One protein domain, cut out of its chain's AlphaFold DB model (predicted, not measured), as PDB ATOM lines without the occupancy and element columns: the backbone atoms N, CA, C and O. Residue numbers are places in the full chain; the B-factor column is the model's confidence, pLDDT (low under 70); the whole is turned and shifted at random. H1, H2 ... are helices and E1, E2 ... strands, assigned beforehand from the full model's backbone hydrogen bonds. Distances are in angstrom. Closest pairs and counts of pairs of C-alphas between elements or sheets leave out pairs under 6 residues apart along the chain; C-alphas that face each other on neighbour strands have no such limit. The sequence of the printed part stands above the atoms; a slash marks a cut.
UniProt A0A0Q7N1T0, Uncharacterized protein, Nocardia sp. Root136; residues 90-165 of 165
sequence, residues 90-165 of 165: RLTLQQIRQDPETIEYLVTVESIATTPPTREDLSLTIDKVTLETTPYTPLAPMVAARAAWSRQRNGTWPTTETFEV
ATOM      1  N   ARG A  90     243.792 286.494 321.794       94.50
ATOM      2  CA  ARG A  90     244.124 286.347 323.205       94.50
ATOM      3  C   ARG A  90     244.444 284.886 323.480       94.50
ATOM      4  O   ARG A  90     243.623 284.007 323.233       94.50
ATOM      5  N   LEU A  91     245.634 284.631 324.005       95.94
ATOM      6  CA  LEU A  91     246.115 283.306 324.369       95.94
ATOM      7  C   LEU A  91     246.061 283.136 325.882       95.94
ATOM      8  O   LEU A  91     246.513 284.010 326.619       95.94
ATOM      9  N   THR A  92     245.534 282.010 326.352       97.31
ATOM     10  CA  THR A  92     245.594 281.607 327.763       97.31
ATOM     11  C   THR A  92     246.274 280.257 327.881       97.31
ATOM     12  O   THR A  92     245.789 279.264 327.354       97.31
ATOM     13  N   LEU A  93     247.399 280.228 328.585       97.44
ATOM     14  CA  LEU A  93     248.165 279.035 328.905       97.44
ATOM     15  C   LEU A  93     247.684 278.497 330.243       97.44
ATOM     16  O   LEU A  93     247.615 279.235 331.225       97.44
ATOM     17  N   GLN A  94     247.448 277.196 330.300       98.19
ATOM     18  CA  GLN A  94     247.219 276.461 331.531       98.19
ATOM     19  C   GLN A  94     248.145 275.251 331.561       98.19
ATOM     20  O   GLN A  94     248.065 274.373 330.704       98.19
ATOM     21  N   GLN A  95     249.040 275.200 332.543       97.81
ATOM     22  CA  GLN A  95     249.954 274.077 332.707       97.81
ATOM     23  C   GLN A  95     249.159 272.809 333.041       97.81
ATOM     24  O   GLN A  95     248.414 272.772 334.021       97.81
ATOM     25  N   ILE A  96     249.351 271.762 332.242       97.56
ATOM     26  CA  ILE A  96     248.733 270.446 332.446       97.56
ATOM     27  C   ILE A  96     249.689 269.530 333.196       97.56
ATOM     28  O   ILE A  96     249.327 268.926 334.205       97.56
ATOM     29  N   ARG A  97     250.934 269.441 332.722       96.12
ATOM     30  CA  ARG A  97     251.989 268.666 333.377       96.12
ATOM     31  C   ARG A  97     253.352 269.279 333.134       96.12
ATOM     32  O   ARG A  97     253.561 270.033 332.192       96.12
ATOM     33  N   GLN A  98     254.289 268.937 334.003       97.00
ATOM     34  CA  GLN A  98     255.676 269.347 333.881       97.00
ATOM     35  C   GLN A  98     256.575 268.242 334.424       97.00
ATOM     36  O   GLN A  98     256.351 267.749 335.529       97.00
ATOM     37  N   ASP A  99     257.625 267.925 333.681       96.06
ATOM     38  CA  ASP A  99     258.721 267.057 334.107       96.06
ATOM     39  C   ASP A  99     260.060 267.824 333.985       96.06
ATOM     40  O   ASP A  99     260.036 269.036 333.746       96.06
ATOM     41  N   PRO A 100     261.235 267.229 334.254       96.25
ATOM     42  CA  PRO A 100     262.502 267.957 334.168       96.25
ATOM     43  C   PRO A 100     262.822 268.532 332.779       96.25
ATOM     44  O   PRO A 100     263.442 269.595 332.716       96.25
ATOM     45  N   GLU A 101     262.379 267.885 331.702       97.50
ATOM     46  CA  GLU A 101     262.775 268.181 330.317       97.50
ATOM     47  C   GLU A 101     261.706 268.981 329.575       97.50
ATOM     48  O   GLU A 101     262.025 269.901 328.826       97.50
ATOM     49  N   THR A 102     260.434 268.696 329.842       97.81
ATOM     50  CA  THR A 102     259.305 269.256 329.108       97.81
ATOM     51  C   THR A 102     258.252 269.877 330.017       97.81
ATOM     52  O   THR A 102     258.185 269.662 331.236       97.81
ATOM     53  N   ILE A 103     257.419 270.710 329.410       98.06
ATOM     54  CA  ILE A 103     256.203 271.235 330.015       98.06
ATOM     55  C   ILE A 103     255.071 271.180 328.999       98.06
ATOM     56  O   ILE A 103     255.242 271.584 327.853       98.06
ATOM     57  N   GLU A 104     253.919 270.673 329.422       98.19
ATOM     58  CA  GLU A 104     252.714 270.627 328.601       98.19
ATOM     59  C   GLU A 104     251.715 271.676 329.080       98.19
ATOM     60  O   GLU A 104     251.389 271.756 330.270       98.19
ATOM     61  N   TYR A 105     251.209 272.444 328.124       98.38
ATOM     62  CA  TYR A 105     250.184 273.454 328.297       98.38
ATOM     63  C   TYR A 105     248.943 273.101 327.496       98.38
ATOM     64  O   TYR A 105     249.036 272.699 326.341       98.38
ATOM     65  N   LEU A 106     247.781 273.363 328.077       98.00
ATOM     66  CA  LEU A 106     246.576 273.638 327.317       98.00
ATOM     67  C   LEU A 106     246.583 275.131 326.989       98.00
ATOM     68  O   LEU A 106     246.631 275.968 327.891       98.00
ATOM     69  N   VAL A 107     246.573 275.456 325.706       97.50
ATOM     70  CA  VAL A 107     246.538 276.817 325.185       97.50
ATOM     71  C   VAL A 107     245.150 277.063 324.621       97.50
ATOM     72  O   VAL A 107     244.780 276.484 323.604       97.50
ATOM     73  N   THR A 108     244.385 277.936 325.264       97.38
ATOM     74  CA  THR A 108     243.159 278.484 324.686       97.38
ATOM     75  C   THR A 108     243.521 279.677 323.810       97.38
ATOM     76  O   THR A 108     244.117 280.636 324.301       97.38
ATOM     77  N   VAL A 109     243.112 279.642 322.547       95.56
ATOM     78  CA  VAL A 109     243.203 280.743 321.587       95.56
ATOM     79  C   VAL A 109     241.811 281.342 321.412       95.56
ATOM     80  O   VAL A 109     240.867 280.641 321.052       95.56
ATOM     81  N   GLU A 110     241.670 282.636 321.664       94.94
ATOM     82  CA  GLU A 110     240.446 283.401 321.433       94.94
ATOM     83  C   GLU A 110     240.723 284.485 320.388       94.94
ATOM     84  O   GLU A 110     241.521 285.389 320.629       94.94
ATOM     85  N   SER A 111     240.072 284.416 319.225       91.06
ATOM     86  CA  SER A 111     240.169 285.472 318.214       91.06
ATOM     87  C   SER A 111     239.366 286.684 318.671       91.06
ATOM     88  O   SER A 111     238.138 286.637 318.731       91.06
ATOM     89  N   ILE A 112     240.054 287.783 318.967       89.19
ATOM     90  CA  ILE A 112     239.433 289.042 319.402       89.19
ATOM     91  C   ILE A 112     239.143 289.989 318.230       89.19
ATOM     92  O   ILE A 112     238.413 290.964 318.390       89.19
ATOM     93  N   ALA A 113     239.672 289.685 317.041       83.50
ATOM     94  CA  ALA A 113     239.413 290.439 315.815       83.50
ATOM     95  C   ALA A 113     238.104 290.042 315.101       83.50
ATOM     96  O   ALA A 113     237.646 290.761 314.213       83.50
ATOM     97  N   THR A 114     237.499 288.904 315.455       77.56
ATOM     98  CA  THR A 114     236.280 288.388 314.813       77.56
ATOM     99  C   THR A 114     235.042 288.584 315.689       77.56
ATOM    100  O   THR A 114     235.112 288.610 316.916       77.56
ATOM    101  N   THR A 115     233.875 288.763 315.062       77.69
ATOM    102  CA  THR A 115     232.579 288.834 315.758       77.69
ATOM    103  C   THR A 115     231.602 287.829 315.132       77.69
ATOM    104  O   THR A 115     231.248 288.000 313.964       77.69
ATOM    105  N   PRO A 116     231.132 286.810 315.879       82.31
ATOM    106  CA  PRO A 116     231.499 286.498 317.264       82.31
ATOM    107  C   PRO A 116     232.946 285.972 317.385       82.31
ATOM    108  O   PRO A 116     233.445 285.396 316.417       82.31
ATOM    109  N   PRO A 117     233.597 286.129 318.554       82.44
ATOM    110  CA  PRO A 117     234.918 285.563 318.806       82.44
ATOM    111  C   PRO A 117     234.922 284.050 318.594       82.44
ATOM    112  O   PRO A 117     234.046 283.338 319.100       82.44
ATOM    113  N   THR A 118     235.913 283.544 317.868       89.38
ATOM    114  CA  THR A 118     236.156 282.103 317.757       89.38
ATOM    115  C   THR A 118     237.131 281.651 318.833       89.38
ATOM    116  O   THR A 118     238.130 282.325 319.082       89.38
ATOM    117  N   ARG A 119     236.858 280.495 319.445       93.50
ATOM    118  CA  ARG A 119     237.713 279.892 320.469       93.50
ATOM    119  C   ARG A 119     238.138 278.490 320.061       93.50
ATOM    120  O   ARG A 119     237.293 277.680 319.686       93.50
ATOM    121  N   GLU A 120     239.421 278.202 320.212       93.88
ATOM    122  CA  GLU A 120     240.000 276.872 320.044       93.88
ATOM    123  C   GLU A 120     240.956 276.554 321.194       93.88
ATOM    124  O   GLU A 120     241.571 277.451 321.768       93.88
ATOM    125  N   ASP A 121     241.067 275.274 321.538       95.69
ATOM    126  CA  ASP A 121     241.989 274.793 322.562       95.69
ATOM    127  C   ASP A 121     243.020 273.861 321.912       95.69
ATOM    128  O   ASP A 121     242.677 272.974 321.126       95.69
ATOM    129  N   LEU A 122     244.291 274.053 322.254       94.31
ATOM    130  CA  LEU A 122     245.433 273.341 321.688       94.31
ATOM    131  C   LEU A 122     246.294 272.794 322.830       94.31
ATOM    132  O   LEU A 122     246.667 273.551 323.721       94.31
ATOM    133  N   SER A 123     246.647 271.505 322.814       96.38
ATOM    134  CA  SER A 123     247.692 271.010 323.723       96.38
ATOM    135  C   SER A 123     249.064 271.235 323.101       96.38
ATOM    136  O   SER A 123     249.276 270.867 321.945       96.38
ATOM    137  N   LEU A 124     249.985 271.827 323.857       97.06
ATOM    138  CA  LEU A 124     251.339 272.148 323.429       97.06
ATOM    139  C   LEU A 124     252.356 271.639 324.446       97.06
ATOM    140  O   LEU A 124     252.369 272.076 325.594       97.06
ATOM    141  N   THR A 125     253.252 270.760 324.013       98.06
ATOM    142  CA  THR A 125     254.441 270.379 324.783       98.06
ATOM    143  C   THR A 125     255.629 271.219 324.334       98.06
ATOM    144  O   THR A 125     255.872 271.340 323.135       98.06
ATOM    145  N   ILE A 126     256.362 271.790 325.285       97.88
ATOM    146  CA  ILE A 126     257.550 272.618 325.064       97.88
ATOM    147  C   ILE A 126     258.755 271.917 325.693       97.88
ATOM    148  O   ILE A 126     258.719 271.574 326.880       97.88
ATOM    149  N   ASP A 127     259.829 271.754 324.925       97.88
ATOM    150  CA  ASP A 127     261.145 271.397 325.457       97.88
ATOM    151  C   ASP A 127     261.748 272.603 326.194       97.88
ATOM    152  O   ASP A 127     261.856 273.709 325.661       97.88
ATOM    153  N   LYS A 128     262.139 272.416 327.453       96.31
ATOM    154  CA  LYS A 128     262.560 273.516 328.331       96.31
ATOM    155  C   LYS A 128     263.933 274.098 328.009       96.31
ATOM    156  O   LYS A 128     264.280 275.135 328.591       96.31
ATOM    157  N   VAL A 129     264.725 273.406 327.196       94.81
ATOM    158  CA  VAL A 129     266.083 273.788 326.809       94.81
ATOM    159  C   VAL A 129     266.069 274.394 325.414       94.81
ATOM    160  O   VAL A 129     266.599 275.488 325.233       94.81
ATOM    161  N   THR A 130     265.460 273.712 324.444       95.75
ATOM    162  CA  THR A 130     265.462 274.141 323.038       95.75
ATOM    163  C   THR A 130     264.312 275.083 322.696       95.75
ATOM    164  O   THR A 130     264.402 275.803 321.706       95.75
ATOM    165  N   LEU A 131     263.253 275.109 323.516       96.00
ATOM    166  CA  LEU A 131     261.980 275.789 323.242       96.00
ATOM    167  C   LEU A 131     261.256 275.267 321.994       96.00
ATOM    168  O   LEU A 131     260.306 275.895 321.518       96.00
ATOM    169  N   GLU A 132     261.667 274.109 321.478       96.06
ATOM    170  CA  GLU A 132     260.926 273.413 320.436       96.06
ATOM    171  C   GLU A 132     259.571 272.952 320.969       96.06
ATOM    172  O   GLU A 132     259.396 272.667 322.158       96.06
ATOM    173  N   THR A 133     258.587 272.905 320.073       95.81
ATOM    174  CA  THR A 133     257.190 272.692 320.441       95.81
ATOM    175  C   THR A 133     256.568 271.548 319.658       95.81
ATOM    176  O   THR A 133     256.851 271.354 318.477       95.81
ATOM    177  N   THR A 134     255.718 270.770 320.326       95.62
ATOM    178  CA  THR A 134     254.967 269.667 319.717       95.62
ATOM    179  C   THR A 134     253.503 269.710 320.168       95.62
ATOM    180  O   THR A 134     253.254 269.698 321.376       95.62
ATOM    181  N   PRO A 135     252.529 269.714 319.235       94.31
ATOM    182  CA  PRO A 135     252.705 269.868 317.790       94.31
ATOM    183  C   PRO A 135     253.162 271.290 317.428       94.31
ATOM    184  O   PRO A 135     252.936 272.236 318.179       94.31
ATOM    185  N   TYR A 136     253.772 271.451 316.255       91.00
ATOM    186  CA  TYR A 136     254.062 272.782 315.732       91.00
ATOM    187  C   TYR A 136     252.769 273.459 315.260       91.00
ATOM    188  O   TYR A 136     252.021 272.899 314.457       91.00
ATOM    189  N   THR A 137     252.536 274.682 315.727       90.69
ATOM    190  CA  THR A 137     251.491 275.585 315.226       90.69
ATOM    191  C   THR A 137     252.101 276.974 315.013       90.69
ATOM    192  O   THR A 137     253.120 277.275 315.639       90.69
ATOM    193  N   PRO A 138     251.505 277.852 314.185       88.94
ATOM    194  CA  PRO A 138     252.018 279.213 314.002       88.94
ATOM    195  C   PRO A 138     252.167 280.002 315.313       88.94
ATOM    196  O   PRO A 138     253.080 280.810 315.444       88.94
ATOM    197  N   LEU A 139     251.315 279.728 316.308       90.44
ATOM    198  CA  LEU A 139     251.344 280.381 317.620       90.44
ATOM    199  C   LEU A 139     252.318 279.719 318.606       90.44
ATOM    200  O   LEU A 139     252.689 280.327 319.612       90.44
ATOM    201  N   ALA A 140     252.751 278.484 318.342       92.94
ATOM    202  CA  ALA A 140     253.564 277.713 319.275       92.94
ATOM    203  C   ALA A 140     254.904 278.385 319.640       92.94
ATOM    204  O   ALA A 140     255.216 278.432 320.834       92.94
ATOM    205  N   PRO A 141     255.672 278.977 318.697       91.62
ATOM    206  CA  PRO A 141     256.886 279.713 319.047       91.62
ATOM    207  C   PRO A 141     256.623 280.901 319.982       91.62
ATOM    208  O   PRO A 141     257.404 281.136 320.903       91.62
ATOM    209  N   MET A 142     255.506 281.618 319.799       91.19
ATOM    210  CA  MET A 142     255.136 282.749 320.661       91.19
ATOM    211  C   MET A 142     254.803 282.278 322.078       91.19
ATOM    212  O   MET A 142     255.277 282.861 323.052       91.19
ATOM    213  N   VAL A 143     254.040 281.186 322.198       94.31
ATOM    214  CA  VAL A 143     253.718 280.545 323.482       94.31
ATOM    215  C   VAL A 143     254.993 280.103 324.205       94.31
ATOM    216  O   VAL A 143     255.164 280.412 325.386       94.31
ATOM    217  N   ALA A 144     255.911 279.436 323.503       95.62
ATOM    218  CA  ALA A 144     257.173 278.975 324.076       95.62
ATOM    219  C   ALA A 144     258.068 280.131 324.534       95.62
ATOM    220  O   ALA A 144     258.539 280.129 325.674       95.62
ATOM    221  N   ALA A 145     258.248 281.149 323.688       93.69
ATOM    222  CA  ALA A 145     259.017 282.343 324.026       93.69
ATOM    223  C   ALA A 145     258.422 283.073 325.238       93.69
ATOM    224  O   ALA A 145     259.153 283.463 326.150       93.69
ATOM    225  N   ARG A 146     257.090 283.209 325.295       94.00
ATOM    226  CA  ARG A 146     256.410 283.875 326.405       94.00
ATOM    227  C   ARG A 146     256.572 283.118 327.718       94.00
ATOM    228  O   ARG A 146     256.967 283.716 328.718       94.00
ATOM    229  N   ALA A 147     256.345 281.807 327.711       95.19
ATOM    230  CA  ALA A 147     256.513 280.970 328.895       95.19
ATOM    231  C   ALA A 147     257.975 280.961 329.389       95.19
ATOM    232  O   ALA A 147     258.226 281.009 330.598       95.19
ATOM    233  N   ALA A 148     258.948 280.971 328.469       95.31
ATOM    234  CA  ALA A 148     260.369 281.077 328.793       95.31
ATOM    235  C   ALA A 148     260.731 282.440 329.405       95.31
ATOM    236  O   ALA A 148     261.443 282.488 330.411       95.31
ATOM    237  N   TRP A 149     260.209 283.539 328.857       92.56
ATOM    238  CA  TRP A 149     260.387 284.879 329.424       92.56
ATOM    239  C   TRP A 149     259.791 284.979 330.836       92.56
ATOM    240  O   TRP A 149     260.456 285.452 331.761       92.56
ATOM    241  N   SER A 150     258.583 284.450 331.043       92.88
ATOM    242  CA  SER A 150     257.951 284.376 332.366       92.88
ATOM    243  C   SER A 150     258.796 283.579 333.359       92.88
ATOM    244  O   SER A 150     258.975 284.010 334.499       92.88
ATOM    245  N   ARG A 151     259.411 282.473 332.920       94.50
ATOM    246  CA  ARG A 151     260.378 281.720 333.731       94.50
ATOM    247  C   ARG A 151     261.618 282.533 334.074       94.50
ATOM    248  O   ARG A 151     262.041 282.498 335.223       94.50
ATOM    249  N   GLN A 152     262.216 283.236 333.119       92.44
ATOM    250  CA  GLN A 152     263.398 284.063 333.387       92.44
ATOM    251  C   GLN A 152     263.097 285.144 334.428       92.44
ATOM    252  O   GLN A 152     263.923 285.412 335.298       92.44
ATOM    253  N   ARG A 153     261.894 285.720 334.376       92.25
ATOM    254  CA  ARG A 153     261.458 286.770 335.297       92.25
ATOM    255  C   ARG A 153     261.084 286.251 336.687       92.25
ATOM    256  O   ARG A 153     261.431 286.881 337.680       92.25
ATOM    257  N   ASN A 154     260.370 285.129 336.759       93.38
ATOM    258  CA  ASN A 154     259.752 284.634 337.996       93.38
ATOM    259  C   ASN A 154     260.453 283.391 338.577       93.38
ATOM    260  O   ASN A 154     260.019 282.844 339.589       93.38
ATOM    261  N   GLY A 155     261.500 282.892 337.917       92.81
ATOM    262  CA  GLY A 155     262.247 281.686 338.289       92.81
ATOM    263  C   GLY A 155     261.526 280.360 338.014       92.81
ATOM    264  O   GLY A 155     262.131 279.297 338.144       92.81
ATOM    265  N   THR A 156     260.252 280.391 337.619       94.56
ATOM    266  CA  THR A 156     259.402 279.206 337.430       94.56
ATOM    267  C   THR A 156     258.564 279.323 336.163       94.56
ATOM    268  O   THR A 156     258.203 280.422 335.747       94.56
ATOM    269  N   TRP A 157     258.267 278.186 335.532       95.50
ATOM    270  CA  TRP A 157     257.331 278.153 334.409       95.50
ATOM    271  C   TRP A 157     255.920 278.536 334.887       95.50
ATOM    272  O   TRP A 157     255.533 278.125 335.984       95.50
ATOM    273  N   PRO A 158     255.160 279.329 334.112       96.06
ATOM    274  CA  PRO A 158     253.855 279.809 334.547       96.06
ATOM    275  C   PRO A 158     252.848 278.662 334.662       96.06
ATOM    276  O   PRO A 158     252.649 277.907 333.724       96.06
ATOM    277  N   THR A 159     252.137 278.564 335.783       97.00
ATOM    278  CA  THR A 159     251.010 277.618 335.892       97.00
ATOM    279  C   THR A 159     249.797 278.097 335.096       97.00
ATOM    280  O   THR A 159     249.055 277.300 334.522       97.00
ATOM    281  N   THR A 160     249.587 279.412 335.045       96.31
ATOM    282  CA  THR A 160     248.560 280.050 334.221       96.31
ATOM    283  C   THR A 160     249.056 281.415 333.776       96.31
ATOM    284  O   THR A 160     249.616 282.159 334.582       96.31
ATOM    285  N   GLU A 161     248.852 281.748 332.507       95.38
ATOM    286  CA  GLU A 161     249.190 283.061 331.965       95.38
ATOM    287  C   GLU A 161     248.271 283.412 330.794       95.38
ATOM    288  O   GLU A 161     247.984 282.560 329.960       95.38
ATOM    289  N   THR A 162     247.849 284.673 330.710       96.12
ATOM    290  CA  THR A 162     247.081 285.198 329.576       96.12
ATOM    291  C   THR A 162     247.826 286.369 328.947       96.12
ATOM    292  O   THR A 162     248.332 287.236 329.663       96.12
ATOM    293  N   PHE A 163     247.890 286.405 327.619       93.50
ATOM    294  CA  PHE A 163     248.501 287.491 326.851       93.50
ATOM    295  C   PHE A 163     247.863 287.618 325.462       93.50
ATOM    296  O   PHE A 163     247.138 286.728 325.026       93.50
ATOM    297  N   GLU A 164     248.106 288.736 324.783       91.81
ATOM    298  CA  GLU A 164     247.526 289.043 323.471       91.81
ATOM    299  C   GLU A 164     248.624 289.095 322.403       91.81
ATOM    300  O   GLU A 164     249.743 289.529 322.696       91.81
ATOM    301  N   VAL A 165     248.301 288.610 321.201       86.38
ATOM    302  CA  VAL A 165     249.185 288.518 320.027       86.38
ATOM    303  C   VAL A 165     248.466 288.911 318.747       86.38
ATOM    304  O   VAL A 165     247.259 288.602 318.608       86.38
TER     305      VAL A 165
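What this domain is: This is residues 90 to 165 of the 165 residues of an uncharacterized protein of Nocardia sp. Root136 (UniProt A0A0Q7N1T0). A twisted sheet of four strands curls round one helix, H1, which covers one face and leaves the other bare. The turns of two long hairpins, E1 with E2 and E2 with E3, lie at opposite ends of the longest axis. The printed part has 76 residues, with one named helix and four named strands that follow along the chain as E1, E2, E3, H1, E4; the sheet's order is E3, E2, E1, E4, all antiparallel. The class is mixed, helices and strands; the whole is compact, with a radius of gyration of the C-alphas of 12.2 A, and elongated, spanning 40 by 24 by 18 A.

How they stand to each other: E1, residues 90 to 98, E2, residues 102 to 111, and E3, residues 119 to 127, form a meander, each strand the antiparallel neighbour of the one before. N 94 and O 106 of E1 and E2 are 2.8 A apart, within hydrogen-bond range, as are N 105 and O 124 of E2 and E3, 2.8 A. E4, residues 160 to 164, is antiparallel to E1 at 154 degrees, with N 93 and O 161 within hydrogen-bond range at 2.8 A. The edge strands E3 and E4 are apart. H1, residues 140 to 154, is on the sheet, in two layers; its closest C-alphas to E3 are those of Ala 144 and Ile 126, 6.4 A. Every O i to N i+4 pair in H1 is within hydrogen-bond range.

Where its parts are: E1 begins at C-alpha 90 (244.124, 286.347, 323.205) and measures 23.2 A, E2 27.3 A, E3 25.4 A. H1 measures 20.9 A. E4 measures 14.1 A and ends at C-alpha 164 (247.526, 289.043, 323.471).

The domain as a whole: The C-alphas farthest apart are those of Pro 100 and Thr 115, 40.9 A. The link E3 to H1 is long, 12 residues. The printed part has no cut, and no printed residue is under 70 in pLDDT.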